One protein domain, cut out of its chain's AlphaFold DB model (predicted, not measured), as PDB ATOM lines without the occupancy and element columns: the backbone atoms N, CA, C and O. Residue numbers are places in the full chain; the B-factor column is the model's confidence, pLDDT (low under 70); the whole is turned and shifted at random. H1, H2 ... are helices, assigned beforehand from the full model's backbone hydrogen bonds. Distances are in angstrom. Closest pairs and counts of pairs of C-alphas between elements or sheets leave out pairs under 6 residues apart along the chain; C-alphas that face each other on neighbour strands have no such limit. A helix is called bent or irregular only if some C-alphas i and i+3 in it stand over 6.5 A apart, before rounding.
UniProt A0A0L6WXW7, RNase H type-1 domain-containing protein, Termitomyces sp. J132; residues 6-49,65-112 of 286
ATOM      1  N   GLN A   6     258.533 369.276 195.188       55.12
ATOM      2  CA  GLN A   6     259.791 369.934 194.811       55.12
ATOM      3  C   GLN A   6     260.836 368.973 194.227       55.12
ATOM      4  O   GLN A   6     261.581 369.346 193.315       55.12
ATOM      5  N   ALA A   7     260.885 367.728 194.707       52.09
ATOM      6  CA  ALA A   7     261.830 366.727 194.206       52.09
ATOM      7  C   ALA A   7     261.516 366.311 192.757       52.09
ATOM      8  O   ALA A   7     262.421 365.993 191.987       52.09
ATOM      9  N   VAL A   8     260.238 366.354 192.370       54.34
ATOM     10  CA  VAL A   8     259.762 365.929 191.045       54.34
ATOM     11  C   VAL A   8     259.854 367.058 190.018       54.34
ATOM     12  O   VAL A   8     260.244 366.815 188.881       54.34
ATOM     13  N   ILE A   9     259.619 368.313 190.421       54.69
ATOM     14  CA  ILE A   9     259.850 369.485 189.553       54.69
ATOM     15  C   ILE A   9     261.320 369.553 189.104       54.69
ATOM     16  O   ILE A   9     261.606 369.887 187.954       54.69
ATOM     17  N   LYS A  10     262.265 369.178 189.979       54.66
ATOM     18  CA  LYS A  10     263.678 369.019 189.600       54.66
ATOM     19  C   LYS A  10     263.923 367.826 188.676       54.66
ATOM     20  O   LYS A  10     264.819 367.911 187.845       54.66
ATOM     21  N   ALA A  11     263.157 366.742 188.802       53.34
ATOM     22  CA  ALA A  11     263.282 365.558 187.951       53.34
ATOM     23  C   ALA A  11     262.839 365.838 186.503       53.34
ATOM     24  O   ALA A  11     263.566 365.495 185.581       53.34
ATOM     25  N   LEU A  12     261.739 366.575 186.302       53.59
ATOM     26  CA  LEU A  12     261.257 366.970 184.965       53.59
ATOM     27  C   LEU A  12     262.232 367.886 184.202       53.59
ATOM     28  O   LEU A  12     262.204 367.930 182.976       53.59
ATOM     29  N   LYS A  13     263.100 368.613 184.915       56.62
ATOM     30  CA  LYS A  13     264.157 369.455 184.327       56.62
ATOM     31  C   LYS A  13     265.507 368.737 184.194       56.62
ATOM     32  O   LYS A  13     266.448 369.328 183.672       56.62
ATOM     33  N   ASN A  14     265.627 367.498 184.672       51.41
ATOM     34  CA  ASN A  14     266.882 366.751 184.703       51.41
ATOM     35  C   ASN A  14     266.886 365.637 183.651       51.41
ATOM     36  O   ASN A  14     266.119 364.686 183.736       51.41
ATOM     37  N   GLN A  15     267.848 365.677 182.729       54.88
ATOM     38  CA  GLN A  15     268.108 364.607 181.750       54.88
ATOM     39  C   GLN A  15     268.830 363.383 182.366       54.88
ATOM     40  O   GLN A  15     269.594 362.699 181.690       54.88
ATOM     41  N   ARG A  16     268.654 363.114 183.669       56.31
ATOM     42  CA  ARG A  16     269.287 361.982 184.372       56.31
ATOM     43  C   ARG A  16     268.267 361.219 185.227       56.31
ATOM     44  O   ARG A  16     267.390 361.855 185.816       56.31
ATOM     45  N   PRO A  17     268.373 359.880 185.342       55.19
ATOM     46  CA  PRO A  17     267.454 359.080 186.152       55.19
ATOM     47  C   PRO A  17     267.448 359.540 187.618       55.19
ATOM     48  O   PRO A  17     268.497 359.616 188.253       55.19
ATOM     49  N   HIS A  18     266.266 359.842 188.164       61.66
ATOM     50  CA  HIS A  18     266.066 360.284 189.547       61.66
ATOM     51  C   HIS A  18     265.089 359.329 190.256       61.66
ATOM     52  O   HIS A  18     264.185 358.812 189.597       61.66
ATOM     53  N   PRO A  19     265.163 359.141 191.590       57.84
ATOM     54  CA  PRO A  19     264.205 358.324 192.353       57.84
ATOM     55  C   PRO A  19     262.716 358.634 192.108       57.84
ATOM     56  O   PRO A  19     261.859 357.780 192.308       57.84
ATOM     57  N   ALA A  20     262.401 359.847 191.645       57.91
ATOM     58  CA  ALA A  20     261.049 360.248 191.265       57.91
ATOM     59  C   ALA A  20     260.548 359.541 189.990       57.91
ATOM     60  O   ALA A  20     259.370 359.202 189.919       57.91
ATOM     61  N   HIS A  21     261.427 359.257 189.021       66.38
ATOM     62  CA  HIS A  21     261.076 358.511 187.806       66.38
ATOM     63  C   HIS A  21     260.653 357.076 188.138       66.38
ATOM     64  O   HIS A  21     259.664 356.592 187.608       66.38
ATOM     65  N   HIS A  22     261.288 356.449 189.134       72.50
ATOM     66  CA  HIS A  22     260.879 355.124 189.609       72.50
ATOM     67  C   HIS A  22     259.437 355.091 190.148       72.50
ATOM     68  O   HIS A  22     258.731 354.091 190.005       72.50
ATOM     69  N   LEU A  23     258.978 356.178 190.781       67.50
ATOM     70  CA  LEU A  23     257.590 356.289 191.237       67.50
ATOM     71  C   LEU A  23     256.620 356.465 190.063       67.50
ATOM     72  O   LEU A  23     255.529 355.896 190.106       67.50
ATOM     73  N   LEU A  24     257.020 357.205 189.024       68.25
ATOM     74  CA  LEU A  24     256.234 357.359 187.796       68.25
ATOM     75  C   LEU A  24     256.088 356.022 187.064       68.25
ATOM     76  O   LEU A  24     254.965 355.644 186.739       68.25
ATOM     77  N   ASP A  25     257.172 355.262 186.914       73.25
ATOM     78  CA  ASP A  25     257.146 353.946 186.266       73.25
ATOM     79  C   ASP A  25     256.256 352.958 187.025       73.25
ATOM     80  O   ASP A  25     255.474 352.220 186.422       73.25
ATOM     81  N   LYS A  26     256.315 352.970 188.364       76.38
ATOM     82  CA  LYS A  26     255.426 352.152 189.202       76.38
ATOM     83  C   LYS A  26     253.960 352.541 189.043       76.38
ATOM     84  O   LYS A  26     253.113 351.655 188.955       76.38
ATOM     85  N   ALA A  27     253.652 353.837 189.006       71.00
ATOM     86  CA  ALA A  27     252.287 354.315 188.806       71.00
ATOM     87  C   ALA A  27     251.761 353.944 187.411       71.00
ATOM     88  O   ALA A  27     250.640 353.450 187.291       71.00
ATOM     89  N   HIS A  28     252.588 354.108 186.378       73.69
ATOM     90  CA  HIS A  28     252.267 353.719 185.009       73.69
ATOM     91  C   HIS A  28     252.026 352.207 184.897       73.69
ATOM     92  O   HIS A  28     250.964 351.781 184.448       73.69
ATOM     93  N   SER A  29     252.943 351.394 185.427       76.62
ATOM     94  CA  SER A  29     252.825 349.928 185.451       76.62
ATOM     95  C   SER A  29     251.567 349.454 186.184       76.62
ATOM     96  O   SER A  29     250.908 348.509 185.748       76.62
ATOM     97  N   ALA A  30     251.204 350.111 187.292       76.81
ATOM     98  CA  ALA A  30     249.981 349.808 188.030       76.81
ATOM     99  C   ALA A  30     248.719 350.159 187.222       76.81
ATOM    100  O   ALA A  30     247.771 349.371 187.208       76.81
ATOM    101  N   ALA A  31     248.715 351.296 186.519       72.50
ATOM    102  CA  ALA A  31     247.612 351.688 185.641       72.50
ATOM    103  C   ALA A  31     247.441 350.703 184.472       72.50
ATOM    104  O   ALA A  31     246.323 350.279 184.176       72.50
ATOM    105  N   GLU A  32     248.537 350.263 183.853       73.81
ATOM    106  CA  GLU A  32     248.486 349.224 182.821       73.81
ATOM    107  C   GLU A  32     248.002 347.874 183.362       73.81
ATOM    108  O   GLU A  32     247.214 347.186 182.712       73.81
ATOM    109  N   ALA A  33     248.457 347.468 184.551       76.31
ATOM    110  CA  ALA A  33     248.018 346.221 185.170       76.31
ATOM    111  C   ALA A  33     246.508 346.238 185.455       76.31
ATOM    112  O   ALA A  33     245.830 345.234 185.229       76.31
ATOM    113  N   LEU A  34     245.974 347.384 185.891       74.00
ATOM    114  CA  LEU A  34     244.540 347.573 186.096       74.00
ATOM    115  C   LEU A  34     243.767 347.467 184.775       74.00
ATOM    116  O   LEU A  34     242.791 346.719 184.710       74.00
ATOM    117  N   HIS A  35     244.249 348.120 183.712       70.88
ATOM    118  CA  HIS A  35     243.686 347.981 182.366       70.88
ATOM    119  C   HIS A  35     243.652 346.526 181.895       70.88
ATOM    120  O   HIS A  35     242.614 346.050 181.433       70.88
ATOM    121  N   ARG A  36     244.766 345.793 182.039       69.44
ATOM    122  CA  ARG A  36     244.853 344.374 181.655       69.44
ATOM    123  C   ARG A  36     243.861 343.518 182.444       69.44
ATOM    124  O   ARG A  36     243.170 342.689 181.855       69.44
ATOM    125  N   LYS A  37     243.753 343.738 183.759       70.88
ATOM    126  CA  LYS A  37     242.823 343.004 184.631       70.88
ATOM    127  C   LYS A  37     241.363 343.275 184.267       70.88
ATOM    128  O   LYS A  37     240.570 342.339 184.217       70.88
ATOM    129  N   GLN A  38     241.013 344.526 183.977       67.62
ATOM    130  CA  GLN A  38     239.663 344.894 183.553       67.62
ATOM    131  C   GLN A  38     239.317 344.300 182.183       67.62
ATOM    132  O   GLN A  38     238.244 343.721 182.030       67.62
ATOM    133  N   GLY A  39     240.239 344.372 181.216       66.12
ATOM    134  CA  GLY A  39     240.071 343.720 179.916       66.12
ATOM    135  C   GLY A  39     239.856 342.213 180.054       66.12
ATOM    136  O   GLY A  39     238.959 341.660 179.423       66.12
ATOM    137  N   HIS A  40     240.608 341.549 180.936       65.44
ATOM    138  CA  HIS A  40     240.400 340.131 181.216       65.44
ATOM    139  C   HIS A  40     238.995 339.856 181.768       65.44
ATOM    140  O   HIS A  40     238.296 339.020 181.206       65.44
ATOM    141  N   LEU A  41     238.563 340.598 182.797       65.50
ATOM    142  CA  LEU A  41     237.260 340.421 183.454       65.50
ATOM    143  C   LEU A  41     236.066 340.617 182.504       65.50
ATOM    144  O   LEU A  41     235.128 339.822 182.540       65.50
ATOM    145  N   ILE A  42     236.119 341.627 181.630       64.94
ATOM    146  CA  ILE A  42     235.054 341.924 180.654       64.94
ATOM    147  C   ILE A  42     234.974 340.836 179.578       64.94
ATOM    148  O   ILE A  42     233.885 340.412 179.198       64.94
ATOM    149  N   HIS A  43     236.118 340.330 179.118       61.16
ATOM    150  CA  HIS A  43     236.144 339.310 178.073       61.16
ATOM    151  C   HIS A  43     236.013 337.874 178.600       61.16
ATOM    152  O   HIS A  43     235.831 336.966 177.792       61.16
ATOM    153  N   THR A  44     236.060 337.621 179.915       60.94
ATOM    154  CA  THR A  44     235.880 336.262 180.471       60.94
ATOM    155  C   THR A  44     234.492 335.677 180.198       60.94
ATOM    156  O   THR A  44     234.385 334.492 179.884       60.94
ATOM    157  N   THR A  45     233.430 336.482 180.278       54.25
ATOM    158  CA  THR A  45     232.048 336.058 179.977       54.25
ATOM    159  C   THR A  45     231.821 335.867 178.476       54.25
ATOM    160  O   THR A  45     231.167 334.908 178.079       54.25
ATOM    161  N   GLN A  46     232.432 336.699 177.628       55.03
ATOM    162  CA  GLN A  46     232.354 336.579 176.164       55.03
ATOM    163  C   GLN A  46     233.222 335.446 175.592       55.03
ATOM    164  O   GLN A  46     232.791 334.757 174.673       55.03
ATOM    165  N   ARG A  47     234.407 335.169 176.156       51.59
ATOM    166  CA  ARG A  47     235.257 334.036 175.732       51.59
ATOM    167  C   ARG A  47     234.618 332.674 176.004       51.59
ATOM    168  O   ARG A  47     234.866 331.746 175.245       51.59
ATOM    169  N   ARG A  48     233.766 332.562 177.031       50.00
ATOM    170  CA  ARG A  48     232.959 331.352 177.270       50.00
ATOM    171  C   ARG A  48     231.850 331.154 176.225       50.00
ATOM    172  O   ARG A  48     231.462 330.020 175.995       50.00
ATOM    173  N   ALA A  49     231.389 332.219 175.563       49.03
ATOM    174  CA  ALA A  49     230.379 332.146 174.502       49.03
ATOM    175  C   ALA A  49     230.971 331.920 173.091       49.03
ATOM    176  O   ALA A  49     230.272 331.443 172.202       49.03
ATOM    177  N   ILE A  65     237.434 350.709 180.267       70.12
ATOM    178  CA  ILE A  65     237.698 352.109 180.639       70.12
ATOM    179  C   ILE A  65     239.134 352.443 180.246       70.12
ATOM    180  O   ILE A  65     240.063 351.796 180.720       70.12
ATOM    181  N   LYS A  66     239.312 353.473 179.415       70.00
ATOM    182  CA  LYS A  66     240.630 354.020 179.084       70.00
ATOM    183  C   LYS A  66     241.080 354.982 180.190       70.00
ATOM    184  O   LYS A  66     240.782 356.172 180.154       70.00
ATOM    185  N   LEU A  67     241.796 354.465 181.181       70.94
ATOM    186  CA  LEU A  67     242.399 355.222 182.273       70.94
ATOM    187  C   LEU A  67     243.744 355.828 181.849       70.94
ATOM    188  O   LEU A  67     244.750 355.134 181.729       70.94
ATOM    189  N   GLN A  68     243.790 357.145 181.685       74.25
ATOM    190  CA  GLN A  68     245.049 357.860 181.479       74.25
ATOM    191  C   GLN A  68     245.443 358.597 182.755       74.25
ATOM    192  O   GLN A  68     244.692 359.430 183.261       74.25
ATOM    193  N   VAL A  69     246.632 358.295 183.271       72.81
ATOM    194  CA  VAL A  69     247.190 358.974 184.443       72.81
ATOM    195  C   VAL A  69     248.173 360.028 183.957       72.81
ATOM    196  O   VAL A  69     249.204 359.696 183.377       72.81
ATOM    197  N   HIS A  70     247.850 361.294 184.205       70.81
ATOM    198  CA  HIS A  70     248.697 362.429 183.859       70.81
ATOM    199  C   HIS A  70     249.270 363.055 185.125       70.81
ATOM    200  O   HIS A  70     248.580 363.181 186.138       70.81
ATOM    201  N   TRP A  71     250.533 363.467 185.059       70.50
ATOM    202  CA  TRP A  71     251.154 364.219 186.138       70.50
ATOM    203  C   TRP A  71     250.921 365.712 185.912       70.50
ATOM    204  O   TRP A  71     251.244 366.232 184.847       70.50
ATOM    205  N   ALA A  72     250.370 366.398 186.911       72.75
ATOM    206  CA  ALA A  72     250.157 367.839 186.871       72.75
ATOM    207  C   ALA A  72     251.060 368.523 187.907       72.75
ATOM    208  O   ALA A  72     251.149 368.050 189.044       72.75
ATOM    209  N   PRO A  73     251.728 369.634 187.558       69.94
ATOM    210  CA  PRO A  73     252.545 370.355 188.515       69.94
ATOM    211  C   PRO A  73     251.713 370.943 189.660       69.94
ATOM    212  O   PRO A  73     250.670 371.573 189.462       69.94
ATOM    213  N   GLY A  74     252.220 370.779 190.882       66.00
ATOM    214  CA  GLY A  74     251.695 371.470 192.056       66.00
ATOM    215  C   GLY A  74     251.969 372.974 191.983       66.00
ATOM    216  O   GLY A  74     253.039 373.382 191.543       66.00
ATOM    217  N   HIS A  75     251.013 373.786 192.439       64.62
ATOM    218  CA  HIS A  75     251.147 375.245 192.592       64.62
ATOM    219  C   HIS A  75     251.423 376.063 191.311       64.62
ATOM    220  O   HIS A  75     251.760 377.235 191.418       64.62
ATOM    221  N   LEU A  76     251.240 375.492 190.114       63.09
ATOM    222  CA  LEU A  76     251.364 376.202 188.828       63.09
ATOM    223  C   LEU A  76     250.007 376.661 188.262       63.09
ATOM    224  O   LEU A  76     249.729 376.500 187.082       63.09
ATOM    225  N   ASP A  77     249.132 377.188 189.119       65.81
ATOM    226  CA  ASP A  77     247.833 377.768 188.734       65.81
ATOM    227  C   ASP A  77     246.907 376.909 187.852       65.81
ATOM    228  O   ASP A  77     245.921 377.401 187.312       65.81
ATOM    229  N   PHE A  78     247.129 375.593 187.800       78.44
ATOM    230  CA  PHE A  78     246.217 374.662 187.152       78.44
ATOM    231  C   PHE A  78     244.933 374.520 187.984       78.44
ATOM    232  O   PHE A  78     244.916 373.859 189.027       78.44
ATOM    233  N   GLY A  79     243.862 375.170 187.519       83.12
ATOM    234  CA  GLY A  79     242.570 375.275 188.207       83.12
ATOM    235  C   GLY A  79     242.044 373.953 188.787       83.12
ATOM    236  O   GLY A  79     241.770 373.908 189.985       83.12
ATOM    237  N   PRO A  80     241.983 372.851 188.014       82.62
ATOM    238  CA  PRO A  80     241.485 371.572 188.521       82.62
ATOM    239  C   PRO A  80     242.287 371.010 189.704       82.62
ATOM    240  O   PRO A  80     241.702 370.518 190.668       82.62
ATOM    241  N   ASN A  81     243.620 371.128 189.682       82.06
ATOM    242  CA  ASN A  81     244.465 370.673 190.792       82.06
ATOM    243  C   ASN A  81     244.282 371.549 192.041       82.06
ATOM    244  O   ASN A  81     244.257 371.031 193.153       82.06
ATOM    245  N   LYS A  82     244.077 372.864 191.873       83.19
ATOM    246  CA  LYS A  82     243.729 373.759 192.991       83.19
ATOM    247  C   LYS A  82     242.396 373.380 193.637       83.19
ATOM    248  O   LYS A  82     242.308 373.365 194.862       83.19
ATOM    249  N   CYS A  83     241.378 373.060 192.837       85.19
ATOM    250  CA  CYS A  83     240.082 372.618 193.352       85.19
ATOM    251  C   CYS A  83     240.207 371.302 194.129       85.19
ATOM    252  O   CYS A  83     239.691 371.201 195.241       85.19
ATOM    253  N   ALA A  84     240.944 370.327 193.587       84.81
ATOM    254  CA  ALA A  84     241.199 369.062 194.271       84.81
ATOM    255  C   ALA A  84     241.946 369.257 195.605       84.81
ATOM    256  O   ALA A  84     241.545 368.692 196.620       84.81
ATOM    257  N   ASP A  85     242.989 370.095 195.632       82.38
ATOM    258  CA  ASP A  85     243.741 370.417 196.854       82.38
ATOM    259  C   ASP A  85     242.869 371.128 197.902       82.38
ATOM    260  O   ASP A  85     242.949 370.821 199.093       82.38
ATOM    261  N   LYS A  86     241.984 372.036 197.470       87.75
ATOM    262  CA  LYS A  86     241.016 372.701 198.354       87.75
ATOM    263  C   LYS A  86     240.069 371.689 199.008       87.75
ATOM    264  O   LYS A  86     239.972 371.673 200.232       87.75
ATOM    265  N   LEU A  87     239.442 370.816 198.218       86.12
ATOM    266  CA  LEU A  87     238.529 369.782 198.725       86.12
ATOM    267  C   LEU A  87     239.246 368.794 199.657       86.12
ATOM    268  O   LEU A  87     238.711 368.417 200.696       86.12
ATOM    269  N   ALA A  88     240.484 368.409 199.333       84.81
ATOM    270  CA  ALA A  88     241.289 367.546 200.197       84.81
ATOM    271  C   ALA A  88     241.593 368.203 201.555       84.81
ATOM    272  O   ALA A  88     241.583 367.525 202.584       84.81
ATOM    273  N   LYS A  89     241.840 369.520 201.581       84.94
ATOM    274  CA  LYS A  89     242.033 370.288 202.822       84.94
ATOM    275  C   LYS A  89     240.751 370.402 203.637       84.94
ATOM    276  O   LYS A  89     240.809 370.225 204.847       84.94
ATOM    277  N   GLU A  90     239.616 370.664 202.994       86.94
ATOM    278  CA  GLU A  90     238.299 370.670 203.647       86.94
ATOM    279  C   GLU A  90     238.013 369.312 204.302       86.94
ATOM    280  O   GLU A  90     237.729 369.248 205.499       86.94
ATOM    281  N   ALA A  91     238.223 368.213 203.572       84.62
ATOM    282  CA  ALA A  91     238.088 366.862 204.115       84.62
ATOM    283  C   ALA A  91     239.039 366.603 205.299       84.62
ATOM    284  O   ALA A  91     238.638 366.042 206.317       84.62
ATOM    285  N   ALA A  92     240.293 367.060 205.216       79.75
ATOM    286  CA  ALA A  92     241.258 366.935 206.310       79.75
ATOM    287  C   ALA A  92     240.875 367.745 207.567       79.75
ATOM    288  O   ALA A  92     241.329 367.408 208.660       79.75
ATOM    289  N   MET A  93     240.045 368.784 207.428       84.75
ATOM    290  CA  MET A  93     239.467 369.542 208.547       84.75
ATOM    291  C   MET A  93     238.202 368.888 209.130       84.75
ATOM    292  O   MET A  93     237.649 369.405 210.097       84.75
ATOM    293  N   GLY A  94     237.765 367.749 208.584       80.38
ATOM    294  CA  GLY A  94     236.614 366.990 209.070       80.38
ATOM    295  C   GLY A  94     235.331 367.197 208.267       80.38
ATOM    296  O   GLY A  94     234.284 366.707 208.682       80.38
ATOM    297  N   SER A  95     235.379 367.897 207.127       83.50
ATOM    298  CA  SER A  95     234.237 367.954 206.213       83.50
ATOM    299  C   SER A  95     233.988 366.583 205.582       83.50
ATOM    300  O   SER A  95     234.915 365.908 205.137       83.50
ATOM    301  N   LEU A  96     232.721 366.179 205.523       80.25
ATOM    302  CA  LEU A  96     232.294 364.905 204.954       80.25
ATOM    303  C   LEU A  96     231.410 365.164 203.739       80.25
ATOM    304  O   LEU A  96     230.573 366.067 203.751       80.25
ATOM    305  N   SER A  97     231.578 364.353 202.698       83.50
ATOM    306  CA  SER A  97     230.598 364.292 201.615       83.50
ATOM    307  C   SER A  97     229.326 363.592 202.102       83.50
ATOM    308  O   SER A  97     229.406 362.720 202.976       83.50
ATOM    309  N   PRO A  98     228.156 363.915 201.531       85.81
ATOM    310  CA  PRO A  98     226.936 363.170 201.797       85.81
ATOM    311  C   PRO A  98     227.125 361.663 201.537       85.81
ATOM    312  O   PRO A  98     227.754 361.290 200.544       85.81
ATOM    313  N   PRO A  99     226.558 360.762 202.365       82.38
ATOM    314  CA  PRO A  99     226.757 359.320 202.205       82.38
ATOM    315  C   PRO A  99     226.354 358.774 200.831       82.38
ATOM    316  O   PRO A  99     226.947 357.808 200.357       82.38
ATOM    317  N   HIS A 100     225.366 359.390 200.175       85.81
ATOM    318  CA  HIS A 100     224.908 358.979 198.848       85.81
ATOM    319  C   HIS A 100     225.926 359.270 197.733       85.81
ATOM    320  O   HIS A 100     225.940 358.532 196.748       85.81
ATOM    321  N   ASP A 101     226.819 360.244 197.926       86.31
ATOM    322  CA  ASP A 101     227.890 360.592 196.981       86.31
ATOM    323  C   ASP A 101     229.144 359.724 197.166       86.31
ATOM    324  O   ASP A 101     230.001 359.636 196.284       86.31
ATOM    325  N   LEU A 102     229.272 359.056 198.315       83.06
ATOM    326  CA  LEU A 102     230.418 358.205 198.622       83.06
ATOM    327  C   LEU A 102     230.269 356.818 197.981       83.06
ATOM    328  O   LEU A 102     229.167 356.281 197.932       83.06
ATOM    329  N   PRO A 103     231.351 356.161 197.544       83.75
ATOM    330  CA  PRO A 103     231.328 354.742 197.202       83.75
ATOM    331  C   PRO A 103     230.839 353.868 198.367       83.75
ATOM    332  O   PRO A 103     231.168 354.141 199.516       83.75
ATOM    333  N   VAL A 104     230.116 352.776 198.082       83.19
ATOM    334  CA  VAL A 104     229.504 351.896 199.108       83.19
ATOM    335  C   VAL A 104     230.503 351.422 200.170       83.19
ATOM    336  O   VAL A 104     230.188 351.426 201.353       83.19
ATOM    337  N   TYR A 105     231.732 351.093 199.769       78.19
ATOM    338  CA  TYR A 105     232.794 350.644 200.678       78.19
ATOM    339  C   TYR A 105     233.349 351.748 201.602       78.19
ATOM    340  O   TYR A 105     234.102 351.444 202.521       78.19
ATOM    341  N   LEU A 106     233.013 353.020 201.356       79.69
ATOM    342  CA  LEU A 106     233.305 354.158 202.239       79.69
ATOM    343  C   LEU A 106     232.090 354.581 203.078       79.69
ATOM    344  O   LEU A 106     232.195 355.523 203.853       79.69
ATOM    345  N   ARG A 107     230.939 353.915 202.917       83.44
ATOM    346  CA  ARG A 107     229.730 354.145 203.731       83.44
ATOM    347  C   ARG A 107     229.664 353.223 204.951       83.44
ATOM    348  O   ARG A 107     228.811 353.412 205.809       83.44
ATOM    349  N   THR A 108     230.506 352.191 204.996       78.94
ATOM    350  CA  THR A 108     230.546 351.198 206.072       78.94
ATOM    351  C   THR A 108     231.474 351.645 207.195       78.94
ATOM    352  O   THR A 108     232.648 351.913 206.946       78.94
ATOM    353  N   GLU A 109     230.962 351.652 208.425       76.00
ATOM    354  CA  GLU A 109     231.738 351.918 209.637       76.00
ATOM    355  C   GLU A 109     232.138 350.605 210.342       76.00
ATOM    356  O   GLU A 109     231.319 349.682 210.410       76.00
ATOM    357  N   PRO A 110     233.359 350.503 210.902       76.19
ATOM    358  CA  PRO A 110     234.419 351.510 210.883       76.19
ATOM    359  C   PRO A 110     235.221 351.504 209.572       76.19
ATOM    360  O   PRO A 110     235.547 350.447 209.026       76.19
ATOM    361  N   LEU A 111     235.611 352.690 209.101       79.31
ATOM    362  CA  LEU A 111     236.560 352.807 207.993       79.31
ATOM    363  C   LEU A 111     237.939 352.213 208.355       79.31
ATOM    364  O   LEU A 111     238.365 352.281 209.512       79.31
ATOM    365  N   PRO A 112     238.698 351.684 207.374       76.50
ATOM    366  CA  PRO A 112     240.052 351.201 207.612       76.50
ATOM    367  C   PRO A 112     240.966 352.292 208.175       76.50
ATOM    368  O   PRO A 112     241.091 353.387 207.619       76.50
TER     369      PRO A 112
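This is residues 6 to 49 and 65 to 112 of the 286 residues of the protein "RNase H type-1 domain-containing protein" of Termitomyces sp. J132 (UniProt A0A0L6WXW7). An open C-shaped frame has the long helix H2 as one side, with the short helix H1 making a corner at its beginning; residues 65 to 72 run back beside H2 towards H1, H3 rises away from H2, and the tail of residues 93 to 112 goes on from H3 around an empty middle. Residues 40 to 49 of H2 stick out at its far end, and no two helices lie side by side. The printed part has 92 residues with three named helices, H1, H2 and H3 in that order, and no named strand; the class is all helix. It is only just extended, close to loose, with a radius of gyration of the C-alphas of 18.6 A and spans of 51 by 38 by 25 A.

H1, residues 6 to 12, and H2, residues 19 to 49, touch, with 4 pairs of C-alphas within 8 A. H2 touches H1 with residues 20 to 21 alone. The closest C-alphas of the two are those of Val 8 and Ala 20, 5.8 A apart. Their lines are about perpendicular at 72 degrees, only just past a steep tilt. H2 has a kink of 34 degrees near residue 43, and it is irregular, but only just: C-alphas 42 and 45 are 6.6 A apart. H3, residues 79 to 92, is apart from H1 and from H2. In H1 and H3 every O i to N i+4 pair is within hydrogen-bond range; in H2 23 of 27 are.

H1 begins at C-alpha 6, at (259.791, 369.934, 194.811), and has 7 residues. H2 has 31 residues and measures 46.3 A from its first to its last C-alpha, ending at (230.379, 332.146, 174.502). H3 has 14 residues, measures 20.0 A from its first to its last C-alpha, and ends at C-alpha 92, at (241.258, 366.935, 206.310).

The two C-alphas farthest apart, those of Gln 6 and Ala 49, are 52.0 A apart. The link from H1 to H2 is short, with 6 residues. The link from H2 to H3 runs across the cut: residues 50 to 64 are not printed, and C-alphas 49 and 65 are 22.1 A apart. Residues 65 to 78 and residues 93 to 112 are long stretches with no named element. Residues 40 to 49, 88 to 94 and 100 to 106 stand free. The mean pLDDT of the printed part is 71.3, and 36 residues are under 70, among them residues 6 to 21, 38 to 49 and 73 to 77.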